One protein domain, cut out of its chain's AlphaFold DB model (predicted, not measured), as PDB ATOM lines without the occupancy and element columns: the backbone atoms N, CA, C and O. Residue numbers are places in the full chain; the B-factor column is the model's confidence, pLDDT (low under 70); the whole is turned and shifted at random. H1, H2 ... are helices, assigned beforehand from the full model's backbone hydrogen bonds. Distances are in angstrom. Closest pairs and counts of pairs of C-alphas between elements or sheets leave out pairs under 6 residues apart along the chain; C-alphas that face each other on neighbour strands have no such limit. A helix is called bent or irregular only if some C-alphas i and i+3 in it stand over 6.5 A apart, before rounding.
ATOM      1  N   ASP A 144      90.103 -20.658 169.148       96.94
ATOM      2  CA  ASP A 144      89.021 -21.346 168.424       96.94
ATOM      3  C   ASP A 144      87.714 -21.408 169.235       96.94
ATOM      4  O   ASP A 144      86.634 -21.168 168.698       96.94
ATOM      5  N   GLU A 145      87.792 -21.653 170.546       96.25
ATOM      6  CA  GLU A 145      86.616 -21.637 171.427       96.25
ATOM      7  C   GLU A 145      86.004 -20.233 171.504       96.25
ATOM      8  O   GLU A 145      84.781 -20.080 171.521       96.25
ATOM      9  N   LEU A 146      86.844 -19.195 171.521       96.62
ATOM     10  CA  LEU A 146      86.399 -17.804 171.510       96.62
ATOM     11  C   LEU A 146      85.722 -17.427 170.194       96.62
ATOM     12  O   LEU A 146      84.685 -16.768 170.227       96.62
ATOM     13  N   ILE A 147      86.252 -17.879 169.056       96.94
ATOM     14  CA  ILE A 147      85.627 -17.691 167.743       96.94
ATOM     15  C   ILE A 147      84.237 -18.338 167.711       96.94
ATOM     16  O   ILE A 147      83.286 -17.712 167.248       96.94
ATOM     17  N   LEU A 148      84.105 -19.569 168.215       95.62
ATOM     18  CA  LEU A 148      82.841 -20.314 168.197       95.62
ATOM     19  C   LEU A 148      81.795 -19.762 169.175       95.62
ATOM     20  O   LEU A 148      80.599 -19.845 168.906       95.62
ATOM     21  N   SER A 149      82.229 -19.212 170.311       94.12
ATOM     22  CA  SER A 149      81.337 -18.700 171.363       94.12
ATOM     23  C   SER A 149      81.038 -17.200 171.272       94.12
ATOM     24  O   SER A 149      80.222 -16.698 172.047       94.12
ATOM     25  N   SER A 150      81.656 -16.484 170.329       95.19
ATOM     26  CA  SER A 150      81.508 -15.033 170.170       95.19
ATOM     27  C   SER A 150      80.976 -14.653 168.791       95.19
ATOM     28  O   SER A 150      80.927 -15.450 167.859       95.19
ATOM     29  N   ASN A 151      80.601 -13.387 168.642       95.56
ATOM     30  CA  ASN A 151      80.316 -12.791 167.345       95.56
ATOM     31  C   ASN A 151      80.922 -11.387 167.253       95.56
ATOM     32  O   ASN A 151      81.328 -10.794 168.254       95.56
ATOM     33  N   LYS A 152      80.947 -10.831 166.040       95.44
ATOM     34  CA  LYS A 152      81.510  -9.501 165.777       95.44
ATOM     35  C   LYS A 152      80.942  -8.422 166.704       95.44
ATOM     36  O   LYS A 152      81.694  -7.625 167.258       95.44
ATOM     37  N   LEU A 153      79.623  -8.408 166.905       95.88
ATOM     38  CA  LEU A 153      78.953  -7.379 167.704       95.88
ATOM     39  C   LEU A 153      79.324  -7.475 169.187       95.88
ATOM     40  O   LEU A 153      79.581  -6.445 169.813       95.88
ATOM     41  N   SER A 154      79.383  -8.689 169.747       95.31
ATOM     42  CA  SER A 154      79.789  -8.887 171.141       95.31
ATOM     43  C   SER A 154      81.238  -8.460 171.359       95.31
ATOM     44  O   SER A 154      81.511  -7.699 172.284       95.31
ATOM     45  N   VAL A 155      82.145  -8.851 170.458       96.75
ATOM     46  CA  VAL A 155      83.569  -8.486 170.523       96.75
ATOM     47  C   VAL A 155      83.758  -6.972 170.437       96.75
ATOM     48  O   VAL A 155      84.468  -6.394 171.257       96.75
ATOM     49  N   GLN A 156      83.082  -6.299 169.502       95.81
ATOM     50  CA  GLN A 156      83.175  -4.843 169.351       95.81
ATOM     51  C   GLN A 156      82.611  -4.078 170.546       95.81
ATOM     52  O   GLN A 156      83.190  -3.073 170.966       95.81
ATOM     53  N   ARG A 157      81.479  -4.534 171.097       94.88
ATOM     54  CA  ARG A 157      80.911  -3.971 172.324       94.88
ATOM     55  C   ARG A 157      81.914  -4.100 173.466       94.88
ATOM     56  O   ARG A 157      82.220  -3.104 174.112       94.88
ATOM     57  N   ASP A 158      82.439  -5.300 173.684       95.50
ATOM     58  CA  ASP A 158      83.309  -5.584 174.821       95.50
ATOM     59  C   ASP A 158      84.646  -4.837 174.695       95.50
ATOM     60  O   ASP A 158      85.099  -4.242 175.670       95.50
ATOM     61  N   LEU A 159      85.206  -4.726 173.483       94.38
ATOM     62  CA  LEU A 159      86.415  -3.942 173.198       94.38
ATOM     63  C   LEU A 159      86.274  -2.462 173.597       94.38
ATOM     64  O   LEU A 159      87.241  -1.851 174.051       94.38
ATOM     65  N   ARG A 160      85.074  -1.878 173.476       92.50
ATOM     66  CA  ARG A 160      84.796  -0.497 173.916       92.50
ATOM     67  C   ARG A 160      84.674  -0.366 175.436       92.50
ATOM     68  O   ARG A 160      84.848   0.730 175.960       92.50
ATOM     69  N   LEU A 161      84.359  -1.455 176.137       91.25
ATOM     70  CA  LEU A 161      84.059  -1.459 177.572       91.25
ATOM     71  C   LEU A 161      85.266  -1.813 178.453       91.25
ATOM     72  O   LEU A 161      85.287  -1.425 179.620       91.25
ATOM     73  N   ILE A 162      86.276  -2.514 177.927       90.25
ATOM     74  CA  ILE A 162      87.390  -3.041 178.740       90.25
ATOM     75  C   ILE A 162      88.341  -1.985 179.332       90.25
ATOM     76  O   ILE A 162      89.121  -2.300 180.232       90.25
ATOM     77  N   GLY A 163      88.323  -0.749 178.819       83.19
ATOM     78  CA  GLY A 163      89.246   0.311 179.234       83.19
ATOM     79  C   GLY A 163      90.724  -0.046 179.012       83.19
ATOM     80  O   GLY A 163      91.129  -0.395 177.905       83.19
ATOM     81  N   GLU A 164      91.536   0.057 180.068       82.75
ATOM     82  CA  GLU A 164      93.006  -0.084 180.031       82.75
ATOM     83  C   GLU A 164      93.515  -1.530 180.209       82.75
ATOM     84  O   GLU A 164      94.703  -1.762 180.432       82.75
ATOM     85  N   ASN A 165      92.643  -2.538 180.105       86.19
ATOM     86  CA  ASN A 165      93.062  -3.936 180.215       86.19
ATOM     87  C   ASN A 165      93.786  -4.408 178.938       86.19
ATOM     88  O   ASN A 165      93.168  -4.960 178.029       86.19
ATOM     89  N   ASN A 166      95.103  -4.192 178.871       87.62
ATOM     90  CA  ASN A 166      95.923  -4.481 177.687       87.62
ATOM     91  C   ASN A 166      95.856  -5.945 177.219       87.62
ATOM     92  O   ASN A 166      95.852  -6.201 176.017       87.62
ATOM     93  N   GLU A 167      95.771  -6.898 178.151       87.62
ATOM     94  CA  GLU A 167      95.676  -8.328 177.834       87.62
ATOM     95  C   GLU A 167      94.368  -8.642 177.093       87.62
ATOM     96  O   GLU A 167      94.388  -9.161 175.977       87.62
ATOM     97  N   LEU A 168      93.225  -8.248 177.670       92.19
ATOM     98  CA  LEU A 168      91.918  -8.424 177.032       92.19
ATOM     99  C   LEU A 168      91.808  -7.633 175.731       92.19
ATOM    100  O   LEU A 168      91.184  -8.102 174.783       92.19
ATOM    101  N   LYS A 169      92.436  -6.455 175.670       94.00
ATOM    102  CA  LYS A 169      92.458  -5.618 174.469       94.00
ATOM    103  C   LYS A 169      93.098  -6.343 173.298       94.00
ATOM    104  O   LYS A 169      92.548  -6.295 172.204       94.00
ATOM    105  N   SER A 170      94.217  -7.027 173.531       93.06
ATOM    106  CA  SER A 170      94.882  -7.821 172.497       93.06
ATOM    107  C   SER A 170      93.977  -8.948 172.003       93.06
ATOM    108  O   SER A 170      93.765  -9.067 170.802       93.06
ATOM    109  N   ILE A 171      93.381  -9.725 172.917       94.94
ATOM    110  CA  ILE A 171      92.511 -10.859 172.555       94.94
ATOM    111  C   ILE A 171      91.297 -10.387 171.747       94.94
ATOM    112  O   ILE A 171      90.977 -10.953 170.703       94.94
ATOM    113  N   LEU A 172      90.626  -9.332 172.212       95.81
ATOM    114  CA  LEU A 172      89.449  -8.775 171.549       95.81
ATOM    115  C   LEU A 172      89.791  -8.125 170.206       95.81
ATOM    116  O   LEU A 172      88.999  -8.224 169.273       95.81
ATOM    117  N   SER A 173      90.958  -7.489 170.088       95.44
ATOM    118  CA  SER A 173      91.435  -6.948 168.812       95.44
ATOM    119  C   SER A 173      91.688  -8.063 167.799       95.44
ATOM    120  O   SER A 173      91.239  -7.952 166.662       95.44
ATOM    121  N   ASP A 174      92.335  -9.154 168.215       96.12
ATOM    122  CA  ASP A 174      92.588 -10.317 167.358       96.12
ATOM    123  C   ASP A 174      91.269 -10.954 166.881       96.12
ATOM    124  O   ASP A 174      91.102 -11.240 165.693       96.12
ATOM    125  N   LEU A 175      90.294 -11.124 167.786       97.12
ATOM    126  CA  LEU A 175      88.953 -11.612 167.438       97.12
ATOM    127  C   LEU A 175      88.223 -10.660 166.483       97.12
ATOM    128  O   LEU A 175      87.549 -11.115 165.560       97.12
ATOM    129  N   ASN A 176      88.344  -9.346 166.685       97.31
ATOM    130  CA  ASN A 176      87.714  -8.368 165.803       97.31
ATOM    131  C   ASN A 176      88.285  -8.471 164.382       97.31
ATOM    132  O   ASN A 176      87.506  -8.572 163.436       97.31
ATOM    133  N   SER A 177      89.612  -8.552 164.242       97.38
ATOM    134  CA  SER A 177      90.272  -8.767 162.948       97.38
ATOM    135  C   SER A 177      89.829 -10.080 162.291       97.38
ATOM    136  O   SER A 177      89.569 -10.107 161.088       97.38
ATOM    137  N   TYR A 178      89.680 -11.162 163.066       98.06
ATOM    138  CA  TYR A 178      89.142 -12.432 162.563       98.06
ATOM    139  C   TYR A 178      87.738 -12.264 161.959       98.06
ATOM    140  O   TYR A 178      87.495 -12.668 160.821       98.06
ATOM    141  N   PHE A 179      86.810 -11.643 162.693       98.00
ATOM    142  CA  PHE A 179      85.439 -11.462 162.212       98.00
ATOM    143  C   PHE A 179      85.339 -10.475 161.044       98.00
ATOM    144  O   PHE A 179      84.502 -10.670 160.166       98.00
ATOM    145  N   GLU A 180      86.189  -9.449 161.002       97.31
ATOM    146  CA  GLU A 180      86.290  -8.549 159.851       97.31
ATOM    147  C   GLU A 180      86.778  -9.281 158.602       97.31
ATOM    148  O   GLU A 180      86.176  -9.125 157.542       97.31
ATOM    149  N   GLY A 181      87.795 -10.139 158.728       97.12
ATOM    150  CA  GLY A 181      88.263 -10.979 157.624       97.12
ATOM    151  C   GLY A 181      87.192 -11.936 157.117       97.12
ATOM    152  O   GLY A 181      87.007 -12.057 155.910       97.12
ATOM    153  N   LYS A 182      86.437 -12.564 158.024       97.00
ATOM    154  CA  LYS A 182      85.323 -13.444 157.649       97.00
ATOM    155  C   LYS A 182      84.257 -12.706 156.831       97.00
ATOM    156  O   LYS A 182      83.812 -13.232 155.820       97.00
ATOM    157  N   GLU A 183      83.893 -11.489 157.230       96.31
ATOM    158  CA  GLU A 183      82.883 -10.677 156.535       96.31
ATOM    159  C   GLU A 183      83.318 -10.241 155.124       96.31
ATOM    160  O   GLU A 183      82.477  -9.941 154.280       96.31
ATOM    161  N   LEU A 184      84.623 -10.196 154.826       96.94
ATOM    162  CA  LEU A 184      85.075  -9.882 153.466       96.94
ATOM    163  C   LEU A 184      84.706 -10.974 152.453       96.94
ATOM    164  O   LEU A 184      84.534 -10.656 151.281       96.94
ATOM    165  N   LEU A 185      84.524 -12.225 152.888       96.56
ATOM    166  CA  LEU A 185      84.064 -13.323 152.024       96.56
ATOM    167  C   LEU A 185      82.576 -13.182 151.637       96.56
ATOM    168  O   LEU A 185      82.118 -13.795 150.671       96.56
ATOM    169  N   ASP A 186      81.829 -12.338 152.357       95.81
ATOM    170  CA  ASP A 186      80.436 -11.984 152.055       95.81
ATOM    171  C   ASP A 186      80.321 -10.816 151.054       95.81
ATOM    172  O   ASP A 186      79.215 -10.430 150.661       95.81
ATOM    173  N   LYS A 187      81.448 -10.230 150.630       95.19
ATOM    174  CA  LYS A 187      81.507  -9.027 149.785       95.19
ATOM    175  C   LYS A 187      82.294  -9.279 148.508       95.19
ATOM    176  O   LYS A 187      83.120 -10.180 148.465       95.19
ATOM    177  N   ALA A 188      82.079  -8.436 147.498       93.62
ATOM    178  CA  ALA A 188      82.881  -8.442 146.277       93.62
ATOM    179  C   ALA A 188      84.377  -8.320 146.595       93.62
ATOM    180  O   ALA A 188      84.761  -7.608 147.529       93.62
ATOM    181  N   PHE A 189      85.210  -9.016 145.822       94.56
ATOM    182  CA  PHE A 189      86.649  -9.030 146.050       94.56
ATOM    183  C   PHE A 189      87.255  -7.636 145.879       94.56
ATOM    184  O   PHE A 189      87.176  -7.014 144.821       94.56
ATOM    185  N   ASP A 190      87.918  -7.174 146.935       95.62
ATOM    186  CA  ASP A 190      88.712  -5.953 146.946       95.62
ATOM    187  C   ASP A 190      90.133  -6.315 147.382       95.62
ATOM    188  O   ASP A 190      90.400  -6.566 148.561       95.62
ATOM    189  N   SER A 191      91.055  -6.321 146.418       94.38
ATOM    190  CA  SER A 191      92.464  -6.671 146.630       94.38
ATOM    191  C   SER A 191      93.109  -5.873 147.774       94.38
ATOM    192  O   SER A 191      93.873  -6.433 148.565       94.38
ATOM    193  N   LYS A 192      92.763  -4.587 147.937       96.06
ATOM    194  CA  LYS A 192      93.324  -3.752 149.009       96.06
ATOM    195  C   LYS A 192      92.785  -4.175 150.368       96.06
ATOM    196  O   LYS A 192      93.564  -4.314 151.307       96.06
ATOM    197  N   GLN A 193      91.474  -4.390 150.484       96.69
ATOM    198  CA  GLN A 193      90.863  -4.823 151.747       96.69
ATOM    199  C   GLN A 193      91.351  -6.214 152.159       96.69
ATOM    200  O   GLN A 193      91.711  -6.408 153.319       96.69
ATOM    201  N   ILE A 194      91.437  -7.150 151.206       96.50
ATOM    202  CA  ILE A 194      91.938  -8.508 151.442       96.50
ATOM    203  C   ILE A 194      93.403  -8.481 151.886       96.50
ATOM    204  O   ILE A 194      93.752  -9.090 152.896       96.50
ATOM    205  N   THR A 195      94.253  -7.718 151.196       96.12
ATOM    206  CA  THR A 195      95.669  -7.580 151.571       96.12
ATOM    207  C   THR A 195      95.814  -6.976 152.968       96.12
ATOM    208  O   THR A 195      96.549  -7.504 153.802       96.12
ATOM    209  N   ASN A 196      95.077  -5.900 153.258       96.88
ATOM    210  CA  ASN A 196      95.121  -5.242 154.562       96.88
ATOM    211  C   ASN A 196      94.690  -6.188 155.687       96.88
ATOM    212  O   ASN A 196      95.389  -6.291 156.694       96.88
ATOM    213  N   ILE A 197      93.579  -6.915 155.520       97.50
ATOM    214  CA  ILE A 197      93.120  -7.822 156.572       97.50
ATOM    215  C   ILE A 197      94.067  -9.008 156.742       97.50
ATOM    216  O   ILE A 197      94.311  -9.427 157.867       97.50
ATOM    217  N   GLN A 198      94.671  -9.524 155.665       96.12
ATOM    218  CA  GLN A 198      95.665 -10.592 155.768       96.12
ATOM    219  C   GLN A 198      96.886 -10.160 156.580       96.12
ATOM    220  O   GLN A 198      97.380 -10.942 157.394       96.12
ATOM    221  N   LEU A 199      97.355  -8.918 156.408       96.38
ATOM    222  CA  LEU A 199      98.436  -8.367 157.225       96.38
ATOM    223  C   LEU A 199      98.057  -8.341 158.710       96.38
ATOM    224  O   LEU A 199      98.868  -8.746 159.542       96.38
ATOM    225  N   GLU A 200      96.835  -7.927 159.048       96.62
ATOM    226  CA  GLU A 200      96.354  -7.931 160.435       96.62
ATOM    227  C   GLU A 200      96.203  -9.352 160.995       96.62
ATOM    228  O   GLU A 200      96.718  -9.650 162.072       96.62
ATOM    229  N   LEU A 201      95.597 -10.275 160.243       97.12
ATOM    230  CA  LEU A 201      95.460 -11.677 160.653       97.12
ATOM    231  C   LEU A 201      96.824 -12.354 160.854       97.12
ATOM    232  O   LEU A 201      96.967 -13.233 161.705       97.12
ATOM    233  N   ASN A 202      97.846 -11.967 160.089       95.44
ATOM    234  CA  ASN A 202      99.206 -12.490 160.228       95.44
ATOM    235  C   ASN A 202      99.943 -11.976 161.469       95.44
ATOM    236  O   ASN A 202     100.884 -12.632 161.911       95.44
ATOM    237  N   LYS A 203      99.495 -10.870 162.072       95.81
ATOM    238  CA  LYS A 203     100.022 -10.386 163.357       95.81
ATOM    239  C   LYS A 203      99.460 -11.154 164.555       95.81
ATOM    240  O   LYS A 203     100.080 -11.124 165.619       95.81
ATOM    241  N   ILE A 204      98.329 -11.847 164.394       95.50
ATOM    242  CA  ILE A 204      97.721 -12.659 165.454       95.50
ATOM    243  C   ILE A 204      98.664 -13.817 165.792       95.50
ATOM    244  O   ILE A 204      98.921 -14.693 164.966       95.50
ATOM    245  N   LYS A 205      99.177 -13.820 167.026       90.50
ATOM    246  CA  LYS A 205     100.142 -14.822 167.519       90.50
ATOM    247  C   LYS A 205      99.485 -16.093 168.060       90.50
ATOM    248  O   LYS A 205     100.176 -17.056 168.373       90.50
ATOM    249  N   GLN A 206      98.168 -16.071 168.234       88.56
ATOM    250  CA  GLN A 206      97.418 -17.149 168.865       88.56
ATOM    251  C   GLN A 206      97.285 -18.338 167.907       88.56
ATOM    252  O   GLN A 206      96.978 -18.165 166.728       88.56
ATOM    253  N   GLN A 207      97.507 -19.551 168.412       90.25
ATOM    254  CA  GLN A 207      97.327 -20.767 167.625       90.25
ATOM    255  C   GLN A 207      95.832 -21.073 167.473       90.25
ATOM    256  O   GLN A 207      95.103 -21.131 168.462       90.25
ATOM    257  N   SER A 208      95.385 -21.255 166.231       95.94
ATOM    258  CA  SER A 208      93.981 -21.506 165.903       95.94
ATOM    259  C   SER A 208      93.848 -22.139 164.526       95.94
ATOM    260  O   SER A 208      94.399 -21.637 163.542       95.94
ATOM    261  N   GLU A 209      93.100 -23.237 164.460       96.75
ATOM    262  CA  GLU A 209      92.804 -23.911 163.197       96.75
ATOM    263  C   GLU A 209      91.823 -23.078 162.363       96.75
ATOM    264  O   GLU A 209      91.999 -22.930 161.153       96.75
ATOM    265  N   LEU A 210      90.827 -22.458 163.009       96.94
ATOM    266  CA  LEU A 210      89.838 -21.618 162.331       96.94
ATOM    267  C   LEU A 210      90.474 -20.364 161.720       96.94
ATOM    268  O   LEU A 210      90.076 -19.942 160.633       96.94
ATOM    269  N   LEU A 211      91.471 -19.778 162.389       97.50
ATOM    270  CA  LEU A 211      92.271 -18.676 161.862       97.50
ATOM    271  C   LEU A 211      93.095 -19.118 160.651       97.50
ATOM    272  O   LEU A 211      93.132 -18.398 159.655       97.50
ATOM    273  N   GLY A 212      93.735 -20.289 160.724       96.75
ATOM    274  CA  GLY A 212      94.474 -20.871 159.601       96.75
ATOM    275  C   GLY A 212      93.586 -21.039 158.368       96.75
ATOM    276  O   GLY A 212      93.903 -20.502 157.307       96.75
ATOM    277  N   LYS A 213      92.417 -21.666 158.548       96.38
ATOM    278  CA  LYS A 213      91.413 -21.843 157.488       96.38
ATOM    279  C   LYS A 213      90.941 -20.509 156.912       96.38
ATOM    280  O   LYS A 213      90.849 -20.373 155.701       96.38
ATOM    281  N   LEU A 214      90.667 -19.499 157.745       97.50
ATOM    282  CA  LEU A 214      90.257 -18.181 157.245       97.50
ATOM    283  C   LEU A 214      91.352 -17.520 156.391       97.50
ATOM    284  O   LEU A 214      91.052 -16.958 155.339       97.50
ATOM    285  N   LYS A 215      92.617 -17.586 156.823       96.69
ATOM    286  CA  LYS A 215      93.747 -17.029 156.061       96.69
ATOM    287  C   LYS A 215      93.877 -17.683 154.691       96.69
ATOM    288  O   LYS A 215      94.073 -16.978 153.702       96.69
ATOM    289  N   GLU A 216      93.752 -19.004 154.640       95.94
ATOM    290  CA  GLU A 216      93.777 -19.765 153.394       95.94
ATOM    291  C   GLU A 216      92.607 -19.388 152.483       95.94
ATOM    292  O   GLU A 216      92.824 -19.043 151.323       95.94
ATOM    293  N   LYS A 217      91.389 -19.301 153.032       96.19
ATOM    294  CA  LYS A 217      90.206 -18.876 152.272       96.19
ATOM    295  C   LYS A 217      90.389 -17.512 151.624       96.19
ATOM    296  O   LYS A 217      90.121 -17.354 150.434       96.19
ATOM    297  N   LEU A 218      90.890 -16.542 152.390       96.94
ATOM    298  CA  LEU A 218      91.176 -15.191 151.902       96.94
ATOM    299  C   LEU A 218      92.285 -15.179 150.845       96.94
ATOM    300  O   LEU A 218      92.226 -14.379 149.918       96.94
ATOM    301  N   LYS A 219      93.289 -16.056 150.967       95.12
ATOM    302  CA  LYS A 219      94.375 -16.191 149.984       95.12
ATOM    303  C   LYS A 219      93.864 -16.740 148.654       95.12
ATOM    304  O   LYS A 219      94.279 -16.257 147.608       95.12
ATOM    305  N   ASN A 220      92.949 -17.701 148.701       95.38
ATOM    306  CA  ASN A 220      92.378 -18.314 147.503       95.38
ATOM    307  C   ASN A 220      91.304 -17.432 146.846       95.38
ATOM    308  O   ASN A 220      90.924 -17.677 145.703       95.38
ATOM    309  N   TYR A 221      90.829 -16.387 147.537       96.25
ATOM    310  CA  TYR A 221      89.655 -15.634 147.109       96.25
ATOM    311  C   TYR A 221      89.824 -14.959 145.738       96.25
ATOM    312  O   TYR A 221      88.899 -14.977 144.932       96.25
ATOM    313  N   GLU A 222      91.014 -14.431 145.438       94.88
ATOM    314  CA  GLU A 222      91.309 -13.829 144.130       94.88
ATOM    315  C   GLU A 222      91.204 -14.859 143.001       94.88
ATOM    316  O   GLU A 222      90.513 -14.633 142.011       94.88
ATOM    317  N   SER A 223      91.836 -16.023 143.179       94.94
ATOM    318  CA  SER A 223      91.838 -17.089 142.175       94.94
ATOM    319  C   SER A 223      90.427 -17.607 141.891       94.94
ATOM    320  O   SER A 223      90.081 -17.812 140.729       94.94
ATOM    321  N   LEU A 224      89.597 -17.735 142.929       96.00
ATOM    322  CA  LEU A 224      88.190 -18.116 142.798       96.00
ATOM    323  C   LEU A 224      87.370 -17.057 142.058       96.00
ATOM    324  O   LEU A 224      86.569 -17.391 141.189       96.00
ATOM    325  N   CYS A 225      87.597 -15.773 142.348       94.69
ATOM    326  CA  CYS A 225      86.946 -14.685 141.619       94.69
ATOM    327  C   CYS A 225      87.310 -14.697 140.131       94.69
ATOM    328  O   CYS A 225      86.431 -14.544 139.284       94.69
ATOM    329  N   GLU A 226      88.587 -14.889 139.802       94.19
ATOM    330  CA  GLU A 226      89.032 -14.974 138.411       94.19
ATOM    331  C   GLU A 226      88.469 -16.215 137.707       94.19
ATOM    332  O   GLU A 226      87.966 -16.104 136.588       94.19
ATOM    333  N   GLY A 227      88.438 -17.369 138.380       95.44
ATOM    334  CA  GLY A 227      87.787 -18.577 137.864       95.44
ATOM    335  C   GLY A 227      86.303 -18.374 137.568       95.44
ATOM    336  O   GLY A 227      85.816 -18.756 136.501       95.44
ATOM    337  N   LEU A 228      85.587 -17.694 138.467       95.69
ATOM    338  CA  LEU A 228      84.177 -17.380 138.269       95.69
ATOM    339  C   LEU A 228      83.987 -16.453 137.064       95.69
ATOM    340  O   LEU A 228      83.087 -16.679 136.259       95.69
ATOM    341  N   LYS A 229      84.841 -15.436 136.892       94.75
ATOM    342  CA  LYS A 229      84.794 -14.551 135.717       94.75
ATOM    343  C   LYS A 229      84.991 -15.320 134.413       94.75
ATOM    344  O   LYS A 229      84.287 -15.034 133.446       94.75
ATOM    345  N   VAL A 230      85.918 -16.280 134.375       95.44
ATOM    346  CA  VAL A 230      86.123 -17.154 133.208       95.44
ATOM    347  C   VAL A 230      84.847 -17.946 132.910       95.44
ATOM    348  O   VAL A 230      84.297 -17.796 131.822       95.44
ATOM    349  N   CYS A 231      84.288 -18.643 133.906       95.88
ATOM    350  CA  CYS A 231      83.036 -19.393 133.759       95.88
ATOM    351  C   CYS A 231      81.878 -18.514 133.242       95.88
ATOM    352  O   CYS A 231      81.168 -18.883 132.306       95.88
ATOM    353  N   LEU A 232      81.703 -17.305 133.790       95.56
ATOM    354  CA  LEU A 232      80.680 -16.364 133.323       95.56
ATOM    355  C   LEU A 232      80.902 -15.937 131.861       95.56
ATOM    356  O   LEU A 232      79.938 -15.837 131.098       95.56
ATOM    357  N   ASN A 233      82.150 -15.694 131.455       94.75
ATOM    358  CA  ASN A 233      82.489 -15.354 130.072       94.75
ATOM    359  C   ASN A 233      82.233 -16.519 129.104       94.75
ATOM    360  O   ASN A 233      81.789 -16.281 127.975       94.75
ATOM    361  N   ASP A 234      82.456 -17.759 129.534       95.19
ATOM    362  CA  ASP A 234      82.171 -18.952 128.735       95.19
ATOM    363  C   ASP A 234      80.662 -19.149 128.551       95.19
ATOM    364  O   ASP A 234      80.199 -19.359 127.426       95.19
ATOM    365  N   ILE A 235      79.863 -18.919 129.599       94.88
ATOM    366  CA  ILE A 235      78.394 -18.905 129.502       94.88
ATOM    367  C   ILE A 235      77.911 -17.828 128.520       94.88
ATOM    368  O   ILE A 235      77.086 -18.104 127.647       94.88
ATOM    369  N   VAL A 236      78.451 -16.608 128.601       92.62
ATOM    370  CA  VAL A 236      78.130 -15.531 127.644       92.62
ATOM    371  C   VAL A 236      78.568 -15.899 126.221       92.62
ATOM    372  O   VAL A 236      77.919 -15.528 125.241       92.62
ATOM    373  N   SER A 237      79.660 -16.644 126.073       92.88
ATOM    374  CA  SER A 237      80.118 -17.132 124.773       92.88
ATOM    375  C   SER A 237      79.182 -18.198 124.198       92.88
ATOM    376  O   SER A 237      78.940 -18.186 122.991       92.88
ATOM    377  N   ILE A 238      78.609 -19.070 125.036       93.06
ATOM    378  CA  ILE A 238      77.536 -19.996 124.640       93.06
ATOM    379  C   ILE A 238      76.324 -19.201 124.140       93.06
ATOM    380  O   ILE A 238      75.797 -19.509 123.073       93.06
ATOM    381  N   ASP A 239      75.922 -18.135 124.842       89.50
ATOM    382  CA  ASP A 239      74.797 -17.293 124.412       89.50
ATOM    383  C   ASP A 239      75.002 -16.645 123.047       89.50
ATOM    384  O   ASP A 239      74.075 -16.578 122.247       89.50
ATOM    385  N   LYS A 240      76.219 -16.174 122.766       88.38
ATOM    386  CA  LYS A 240      76.547 -15.554 121.476       88.38
ATOM    387  C   LYS A 240      76.552 -16.557 120.325       88.38
ATOM    388  O   LYS A 240      76.303 -16.167 119.188       88.38
ATOM    389  N   LYS A 241      76.885 -17.820 120.603       90.38
ATOM    390  CA  LYS A 241      76.945 -18.892 119.600       90.38
ATOM    391  C   LYS A 241      75.570 -19.498 119.321       90.38
ATOM    392  O   LYS A 241      75.324 -19.937 118.201       90.38
ATOM    393  N   GLU A 242      74.697 -19.544 120.325       88.38
ATOM    394  CA  GLU A 242      73.445 -20.302 120.288       88.38
ATOM    395  C   GLU A 242      72.289 -19.486 120.882       88.38
ATOM    396  O   GLU A 242      72.289 -19.178 122.074       88.38
ATOM    397  N   THR A 243      71.258 -19.213 120.079       88.06
ATOM    398  CA  THR A 243      69.987 -18.619 120.534       88.06
ATOM    399  C   THR A 243      68.887 -19.664 120.413       88.06
ATOM    400  O   THR A 243      68.689 -20.199 119.326       88.06
ATOM    401  N   VAL A 244      68.163 -19.951 121.500       88.56
ATOM    402  CA  VAL A 244      67.115 -20.997 121.552       88.56
ATOM    403  C   VAL A 244      65.704 -20.441 121.793       88.56
ATOM    404  O   VAL A 244      64.749 -21.177 122.064       88.56
ATOM    405  N   SER A 245      65.545 -19.122 121.693       84.69
ATOM    406  CA  SER A 245      64.268 -18.427 121.794       84.69
ATOM    407  C   SER A 245      63.318 -18.895 120.693       84.69
ATOM    408  O   SER A 245      63.690 -18.998 119.527       84.69
ATOM    409  N   GLY A 246      62.084 -19.223 121.075       81.25
ATOM    410  CA  GLY A 246      61.093 -19.795 120.159       81.25
ATOM    411  C   GLY A 246      61.347 -21.249 119.735       81.25
ATOM    412  O   GLY A 246      60.503 -21.800 119.040       81.25
ATOM    413  N   MET A 247      62.443 -21.888 120.171       89.19
ATOM    414  CA  MET A 247      62.719 -23.302 119.880       89.19
ATOM    415  C   MET A 247      62.020 -24.259 120.857       89.19
ATOM    416  O   MET A 247      61.598 -23.870 121.959       89.19
ATOM    417  N   ASP A 248      61.953 -25.530 120.451       88.81
ATOM    418  CA  ASP A 248      61.414 -26.627 121.250       88.81
ATOM    419  C   ASP A 248      62.181 -26.835 122.560       88.81
ATOM    420  O   ASP A 248      63.345 -26.453 122.732       88.81
ATOM    421  N   LYS A 249      61.502 -27.475 123.517       88.69
ATOM    422  CA  LYS A 249      62.020 -27.712 124.871       88.69
ATOM    423  C   LYS A 249      63.353 -28.470 124.870       88.69
ATOM    424  O   LYS A 249      64.189 -28.203 125.727       88.69
ATOM    425  N   GLU A 250      63.558 -29.370 123.912       91.12
ATOM    426  CA  GLU A 250      64.788 -30.154 123.781       91.12
ATOM    427  C   GLU A 250      66.012 -29.267 123.503       91.12
ATOM    428  O   GLU A 250      67.009 -29.358 124.216       91.12
ATOM    429  N   PHE A 251      65.912 -28.314 122.569       89.12
ATOM    430  CA  PHE A 251      66.998 -27.369 122.271       89.12
ATOM    431  C   PHE A 251      67.306 -26.442 123.451       89.12
ATOM    432  O   PHE A 251      68.471 -26.191 123.763       89.12
ATOM    433  N   LYS A 252      66.268 -25.989 124.168       89.69
ATOM    434  CA  LYS A 252      66.440 -25.213 125.407       89.69
ATOM    435  C   LYS A 252      67.170 -26.019 126.482       89.69
ATOM    436  O   LYS A 252      68.059 -25.483 127.139       89.69
ATOM    437  N   GLN A 253      66.834 -27.300 126.630       92.38
ATOM    438  CA  GLN A 253      67.494 -28.188 127.585       92.38
ATOM    439  C   GLN A 253      68.956 -28.452 127.208       92.38
ATOM    440  O   GLN A 253      69.813 -28.439 128.086       92.38
ATOM    441  N   LEU A 254      69.265 -28.644 125.922       92.88
ATOM    442  CA  LEU A 254      70.641 -28.840 125.454       92.88
ATOM    443  C   LEU A 254      71.529 -27.634 125.774       92.88
ATOM    444  O   LEU A 254      72.622 -27.808 126.316       92.88
ATOM    445  N   LYS A 255      71.050 -26.412 125.504       93.75
ATOM    446  CA  LYS A 255      71.783 -25.190 125.867       93.75
ATOM    447  C   LYS A 255      71.939 -25.059 127.384       93.75
ATOM    448  O   LYS A 255      73.033 -24.769 127.859       93.75
ATOM    449  N   LEU A 256      70.875 -25.317 128.147       93.81
ATOM    450  CA  LEU A 256      70.934 -25.294 129.610       93.81
ATOM    451  C   LEU A 256      71.968 -26.289 130.156       93.81
ATOM    452  O   LEU A 256      72.727 -25.932 131.049       93.81
ATOM    453  N   ASN A 257      72.044 -27.500 129.599       95.00
ATOM    454  CA  ASN A 257      73.029 -28.497 130.012       95.00
ATOM    455  C   ASN A 257      74.462 -27.999 129.787       95.00
ATOM    456  O   ASN A 257      75.278 -28.152 130.684       95.00
ATOM    457  N   LYS A 258      74.758 -27.341 128.654       95.50
ATOM    458  CA  LYS A 258      76.081 -26.732 128.418       95.50
ATOM    459  C   LYS A 258      76.420 -25.684 129.479       95.50
ATOM    460  O   LYS A 258      77.503 -25.719 130.043       95.50
ATOM    461  N   ILE A 259      75.470 -24.802 129.802       94.62
ATOM    462  CA  ILE A 259      75.642 -23.783 130.850       94.62
ATOM    463  C   ILE A 259      75.911 -24.436 132.214       94.62
ATOM    464  O   ILE A 259      76.800 -24.007 132.943       94.62
ATOM    465  N   LEU A 260      75.151 -25.475 132.570       94.75
ATOM    466  CA  LEU A 260      75.341 -26.195 133.830       94.75
ATOM    467  C   LEU A 260      76.669 -26.960 133.869       94.75
ATOM    468  O   LEU A 260      77.254 -27.074 134.946       94.75
ATOM    469  N   THR A 261      77.163 -27.443 132.727       96.19
ATOM    470  CA  THR A 261      78.498 -28.037 132.618       96.19
ATOM    471  C   THR A 261      79.579 -27.013 132.948       96.19
ATOM    472  O   THR A 261      80.422 -27.324 133.777       96.19
ATOM    473  N   GLU A 262      79.519 -25.789 132.411       96.25
ATOM    474  CA  GLU A 262      80.502 -24.738 132.744       96.25
ATOM    475  C   GLU A 262      80.508 -24.400 134.241       96.25
ATOM    476  O   GLU A 262      81.561 -24.256 134.860       96.25
ATOM    477  N   ILE A 263      79.324 -24.321 134.859       95.50
ATOM    478  CA  ILE A 263      79.206 -24.088 136.306       95.50
ATOM    479  C   ILE A 263      79.793 -25.265 137.096       95.50
ATOM    480  O   ILE A 263      80.506 -25.059 138.075       95.50
ATOM    481  N   SER A 264      79.499 -26.497 136.676       95.56
ATOM    482  CA  SER A 264      80.007 -27.706 137.335       95.56
ATOM    483  C   SER A 264      81.525 -27.818 137.208       95.56
ATOM    484  O   SER A 264      82.186 -28.206 138.167       95.56
ATOM    485  N   GLN A 265      82.069 -27.430 136.054       96.56
ATOM    486  CA  GLN A 265      83.499 -27.398 135.786       96.56
ATOM    487  C   GLN A 265      84.200 -26.392 136.702       96.56
ATOM    488  O   GLN A 265      85.166 -26.758 137.358       96.56
ATOM    489  N   TYR A 266      83.661 -25.173 136.845       96.81
ATOM    490  CA  TYR A 266      84.180 -24.199 137.810       96.81
ATOM    491  C   TYR A 266      84.180 -24.749 139.242       96.81
ATOM    492  O   TYR A 266      85.181 -24.633 139.944       96.81
ATOM    493  N   ILE A 267      83.079 -25.371 139.678       95.44
ATOM    494  CA  ILE A 267      82.992 -25.927 141.034       95.44
ATOM    495  C   ILE A 267      84.061 -27.002 141.255       95.44
ATOM    496  O   ILE A 267      84.680 -27.030 142.314       95.44
ATOM    497  N   PHE A 268      84.282 -27.863 140.261       95.44
ATOM    498  CA  PHE A 268      85.241 -28.959 140.345       95.44
ATOM    499  C   PHE A 268      86.697 -28.482 140.272       95.44
ATOM    500  O   PHE A 268      87.503 -28.861 141.118       95.44
ATOM    501  N   ASP A 269      87.033 -27.630 139.303       94.75
ATOM    502  CA  ASP A 269      88.409 -27.173 139.060       94.75
ATOM    503  C   ASP A 269      88.964 -26.336 140.214       94.75
ATOM    504  O   ASP A 269      90.175 -26.306 140.442       94.75
ATOM    505  N   TYR A 270      88.074 -25.666 140.943       93.81
ATOM    506  CA  TYR A 270      88.426 -24.786 142.047       93.81
ATOM    507  C   TYR A 270      88.085 -25.349 143.432       93.81
ATOM    508  O   TYR A 270      88.302 -24.646 144.419       93.81
ATOM    509  N   ASP A 271      87.555 -26.575 143.513       92.06
ATOM    510  CA  ASP A 271      87.053 -27.190 144.754       92.06
ATOM    511  C   ASP A 271      86.155 -26.219 145.556       92.06
ATOM    512  O   ASP A 271      86.362 -25.933 146.736       92.06
ATOM    513  N   PHE A 272      85.200 -25.595 144.858       94.00
ATOM    514  CA  PHE A 272      84.442 -24.462 145.386       94.00
ATOM    515  C   PHE A 272      83.393 -24.896 146.420       94.00
ATOM    516  O   PHE A 272      82.405 -25.554 146.082       94.00
ATOM    517  N   ASP A 273      83.537 -24.425 147.662       92.62
ATOM    518  CA  ASP A 273      82.535 -24.603 148.717       92.62
ATOM    519  C   ASP A 273      81.601 -23.385 148.833       92.62
ATOM    520  O   ASP A 273      82.000 -22.257 149.150       92.62
ATOM    521  N   PHE A 274      80.305 -23.644 148.643       91.19
ATOM    522  CA  PHE A 274      79.262 -22.629 148.700       91.19
ATOM    523  C   PHE A 274      79.122 -21.943 150.068       91.19
ATOM    524  O   PHE A 274      78.724 -20.774 150.131       91.19
ATOM    525  N   ALA A 275      79.400 -22.649 151.162       92.56
ATOM    526  CA  ALA A 275      79.298 -22.110 152.514       92.56
ATOM    527  C   ALA A 275      80.499 -21.226 152.878       92.56
ATOM    528  O   ALA A 275      80.393 -20.380 153.770       92.56
ATOM    529  N   GLU A 276      81.634 -21.411 152.204       93.25
ATOM    530  CA  GLU A 276      82.877 -20.709 152.521       93.25
ATOM    531  C   GLU A 276      83.018 -19.366 151.807       93.25
ATOM    532  O   GLU A 276      83.652 -18.463 152.356       93.25
ATOM    533  N   TYR A 277      82.371 -19.206 150.646       95.88
ATOM    534  CA  TYR A 277      82.415 -17.986 149.831       95.88
ATOM    535  C   TYR A 277      81.013 -17.445 149.508       95.88
ATOM    536  O   TYR A 277      80.586 -17.477 148.348       95.88
ATOM    537  N   PRO A 278      80.265 -16.921 150.499       95.56
ATOM    538  CA  PRO A 278      78.853 -16.576 150.325       95.56
ATOM    539  C   PRO A 278      78.578 -15.568 149.206       95.56
ATOM    540  O   PRO A 278      77.552 -15.670 148.527       95.56
ATOM    541  N   TYR A 279      79.493 -14.625 148.961       95.56
ATOM    542  CA  TYR A 279      79.363 -13.691 147.844       95.56
ATOM    543  C   TYR A 279      79.376 -14.405 146.484       95.56
ATOM    544  O   TYR A 279      78.450 -14.234 145.688       95.56
ATOM    545  N   LEU A 280      80.382 -15.249 146.232       95.38
ATOM    546  CA  LEU A 280      80.508 -15.996 144.974       95.38
ATOM    547  C   LEU A 280      79.359 -16.991 144.804       95.38
ATOM    548  O   LEU A 280      78.785 -17.102 143.721       95.38
ATOM    549  N   SER A 281      78.943 -17.632 145.897       95.69
ATOM    550  CA  SER A 281      77.768 -18.505 145.938       95.69
ATOM    551  C   SER A 281      76.496 -17.780 145.526       95.69
ATOM    552  O   SER A 281      75.666 -18.337 144.802       95.69
ATOM    553  N   ASN A 282      76.330 -16.529 145.962       95.12
ATOM    554  CA  ASN A 282      75.202 -15.697 145.566       95.12
ATOM    555  C   ASN A 282      75.257 -15.354 144.071       95.12
ATOM    556  O   ASN A 282      74.229 -15.449 143.402       95.12
ATOM    557  N   VAL A 283      76.433 -15.021 143.525       94.56
ATOM    558  CA  VAL A 283      76.603 -14.766 142.082       94.56
ATOM    559  C   VAL A 283      76.234 -16.009 141.266       94.56
ATOM    560  O   VAL A 283      75.365 -15.927 140.398       94.56
ATOM    561  N   LEU A 284      76.791 -17.180 141.592       94.12
ATOM    562  CA  LEU A 284      76.445 -18.445 140.931       94.12
ATOM    563  C   LEU A 284      74.953 -18.772 141.043       94.12
ATOM    564  O   LEU A 284      74.304 -19.133 140.060       94.12
ATOM    565  N   SER A 285      74.373 -18.583 142.228       93.50
ATOM    566  CA  SER A 285      72.941 -18.790 142.444       93.50
ATOM    567  C   SER A 285      72.090 -17.868 141.569       93.50
ATOM    568  O   SER A 285      71.033 -18.281 141.090       93.50
ATOM    569  N   GLN A 286      72.521 -16.625 141.344       94.25
ATOM    570  CA  GLN A 286      71.835 -15.698 140.446       94.25
ATOM    571  C   GLN A 286      71.926 -16.149 138.987       94.25
ATOM    572  O   GLN A 286      70.904 -16.125 138.303       94.25
ATOM    573  N   VAL A 287      73.087 -16.634 138.535       93.94
ATOM    574  CA  VAL A 287      73.237 -17.216 137.189       93.94
ATOM    575  C   VAL A 287      72.239 -18.353 136.991       93.94
ATOM    576  O   VAL A 287      71.449 -18.318 136.048       93.94
ATOM    577  N   ILE A 288      72.203 -19.320 137.913       92.75
ATOM    578  CA  ILE A 288      71.297 -20.475 137.840       92.75
ATOM    579  C   ILE A 288      69.834 -20.010 137.819       92.75
ATOM    580  O   ILE A 288      69.063 -20.424 136.952       92.75
ATOM    581  N   LYS A 289      69.450 -19.096 138.720       94.06
ATOM    582  CA  LYS A 289      68.084 -18.540 138.782       94.06
ATOM    583  C   LYS A 289      67.659 -17.851 137.485       94.06
ATOM    584  O   LYS A 289      66.484 -17.903 137.133       94.06
ATOM    585  N   VAL A 290      68.588 -17.192 136.797       93.06
ATOM    586  CA  VAL A 290      68.322 -16.472 135.546       93.06
ATOM    587  C   VAL A 290      68.263 -17.428 134.352       93.06
ATOM    588  O   VAL A 290      67.365 -17.295 133.517       93.06
ATOM    589  N   LYS A 291      69.182 -18.396 134.287       92.12
ATOM    590  CA  LYS A 291      69.370 -19.289 133.136       92.12
ATOM    591  C   LYS A 291      68.426 -20.486 133.105       92.12
ATOM    592  O   LYS A 291      68.012 -20.881 132.020       92.12
ATOM    593  N   VAL A 292      68.040 -21.044 134.255       91.19
ATOM    594  CA  VAL A 292      67.152 -22.222 134.305       91.19
ATOM    595  C   VAL A 292      65.777 -21.952 133.668       91.19
ATOM    596  O   VAL A 292      65.342 -22.769 132.857       91.19
ATOM    597  N   PRO A 293      65.083 -20.828 133.946       90.00
ATOM    598  CA  PRO A 293      63.802 -20.534 133.297       90.00
ATOM    599  C   PRO A 293      63.947 -20.137 131.824       90.00
ATOM    600  O   PRO A 293      63.045 -20.382 131.024       90.00
ATOM    601  N   ASN A 294      65.054 -19.476 131.471       89.81
ATOM    602  CA  ASN A 294      65.336 -19.032 130.112       89.81
ATOM    603  C   ASN A 294      66.856 -19.034 129.843       89.81
ATOM    604  O   ASN A 294      67.540 -18.093 130.259       89.81
ATOM    605  N   PRO A 295      67.374 -20.026 129.095       89.81
ATOM    606  CA  PRO A 295      68.802 -20.134 128.790       89.81
ATOM    607  C   PRO A 295      69.383 -18.935 128.027       89.81
ATOM    608  O   PRO A 295      70.580 -18.685 128.129       89.81
ATOM    609  N   ASP A 296      68.558 -18.169 127.306       89.69
ATOM    610  CA  ASP A 296      68.983 -16.989 126.535       89.69
ATOM    611  C   ASP A 296      69.032 -15.698 127.358       89.69
ATOM    612  O   ASP A 296      69.431 -14.655 126.838       89.69
ATOM    613  N   ARG A 297      68.598 -15.705 128.627       90.75
ATOM    614  CA  ARG A 297      68.621 -14.474 129.425       90.75
ATOM    615  C   ARG A 297      70.049 -13.978 129.627       90.75
ATOM    616  O   ARG A 297      70.912 -14.741 130.049       90.75
ATOM    617  N   ASP A 298      70.251 -12.686 129.410       88.50
ATOM    618  CA  ASP A 298      71.537 -12.030 129.618       88.50
ATOM    619  C   ASP A 298      71.958 -12.045 131.098       88.50
ATOM    620  O   ASP A 298      71.146 -11.806 131.995       88.50
ATOM    621  N   ILE A 299      73.243 -12.319 131.323       90.56
ATOM    622  CA  ILE A 299      73.914 -12.297 132.631       90.56
ATOM    623  C   ILE A 299      75.112 -11.337 132.644       90.56
ATOM    624  O   ILE A 299      75.880 -11.316 133.604       90.56
ATOM    625  N   SER A 300      75.292 -10.520 131.600       85.38
ATOM    626  CA  SER A 300      76.428  -9.596 131.463       85.38
ATOM    627  C   SER A 300      76.508  -8.563 132.591       85.38
ATOM    628  O   SER A 300      77.564  -7.988 132.847       85.38
ATOM    629  N   ASN A 301      75.401  -8.313 133.293       84.88
ATOM    630  CA  ASN A 301      75.383  -7.491 134.499       84.88
ATOM    631  C   ASN A 301      76.177  -8.112 135.663       84.88
ATOM    632  O   ASN A 301      76.712  -7.356 136.465       84.88
ATOM    633  N   LEU A 302      76.294  -9.442 135.730       85.12
ATOM    634  CA  LEU A 302      77.040 -10.161 136.770       85.12
ATOM    635  C   LEU A 302      78.560 -10.155 136.532       85.12
ATOM    636  O   LEU A 302      79.321 -10.389 137.464       85.12
ATOM    637  N   LEU A 303      79.013  -9.818 135.318       73.88
ATOM    638  CA  LEU A 303      80.435  -9.617 134.991       73.88
ATOM    639  C   LEU A 303      80.999  -8.287 135.515       73.88
ATOM    640  O   LEU A 303      82.209  -8.078 135.486       73.88
ATOM    641  N   LYS A 304      80.130  -7.361 135.937       64.75
ATOM    642  CA  LYS A 304      80.513  -6.038 136.460       64.75
ATOM    643  C   LYS A 304      80.663  -6.016 137.986       64.75
ATOM    644  O   LYS A 304      80.905  -4.942 138.535       64.75
TER     645      LYS A 304
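AT A GLANCE: This is residues 144 to 304 of the 305 residues of an uncharacterized protein of Flavobacterium enshiense DK69 (UniProt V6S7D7). The model is a long rod of two helical lobes end to end, joined by the bent helix H5: arm H5a packs with H1, H3 and H4, and arm H5b makes a three-helix up-and-down bundle with H6 and H7, each running against the one before. H2 packs on H3, and short H8 on H5b. The printed part has 161 residues with eight named helices, H1 to H8 in order, and no named strand: all helix. It is loose, with a radius of gyration of the C-alphas of 20.7 A, spanning 71 by 25 by 24 A.

IN THESE COORDINATES: H5, residues 209 to 241, was assigned as one helix by its hydrogen bonds but is bent: C-alphas 219 and 222 are 7.0 A apart. Its arms are H5a, residues 209 to 219, and H5b, residues 222 to 241, 28.9 A long. H6, residues 249 to 269, measures 30.0 A; H7, residues 278 to 291, 19.8 A; H3, residues 166 to 184, 27.1 A; H4, residues 191 to 203, 18.7 A. H1, residues 144 to 149, begins at C-alpha 144 (89.021, -21.346, 168.424). H2 is residues 152 to 161, and H8, residues 300 to 304, ends at C-alpha 304 (80.513, -6.038, 136.460).

HOW THE PARTS SIT: H5 is the hub; its arms stand at a steep tilt of 47 degrees. H5b and H6 form a hairpin at a shallow tilt of 19 degrees, closest C-alphas Ile 235 and Ile 259, 5.8 A. H7 is close to H5b but not clearly touching, closest C-alphas Cys 225 and Leu 280, 7.4 A. Residues 229 to 236 of H5b touch H8, closest C-alphas Lys 229 and Leu 303, 6.6 A. H5a and H4 form a hairpin, closest C-alphas Lys 215 and Gln 198, 6.7 A. H1 touches H5a, about perpendicular at 87 degrees, closest C-alphas Asp 144 and Leu 210, 6.2 A. H2 and H3 form a hairpin, closest C-alphas Lys 152 and Phe 179, 5.7 A. Every O i to N i+4 pair is within hydrogen-bond range in H1 to H4, H5a, H5b, H6 and H7; H8 has 0 of 1, with 2 of 2 O i to N i+3 pairs within range.

THE WHOLE: The C-alphas farthest apart, of Glu 164 and Asp 248, are 71.8 A apart. The printed part has no cut, and no link is long. Residue 304 alone has pLDDT under 70.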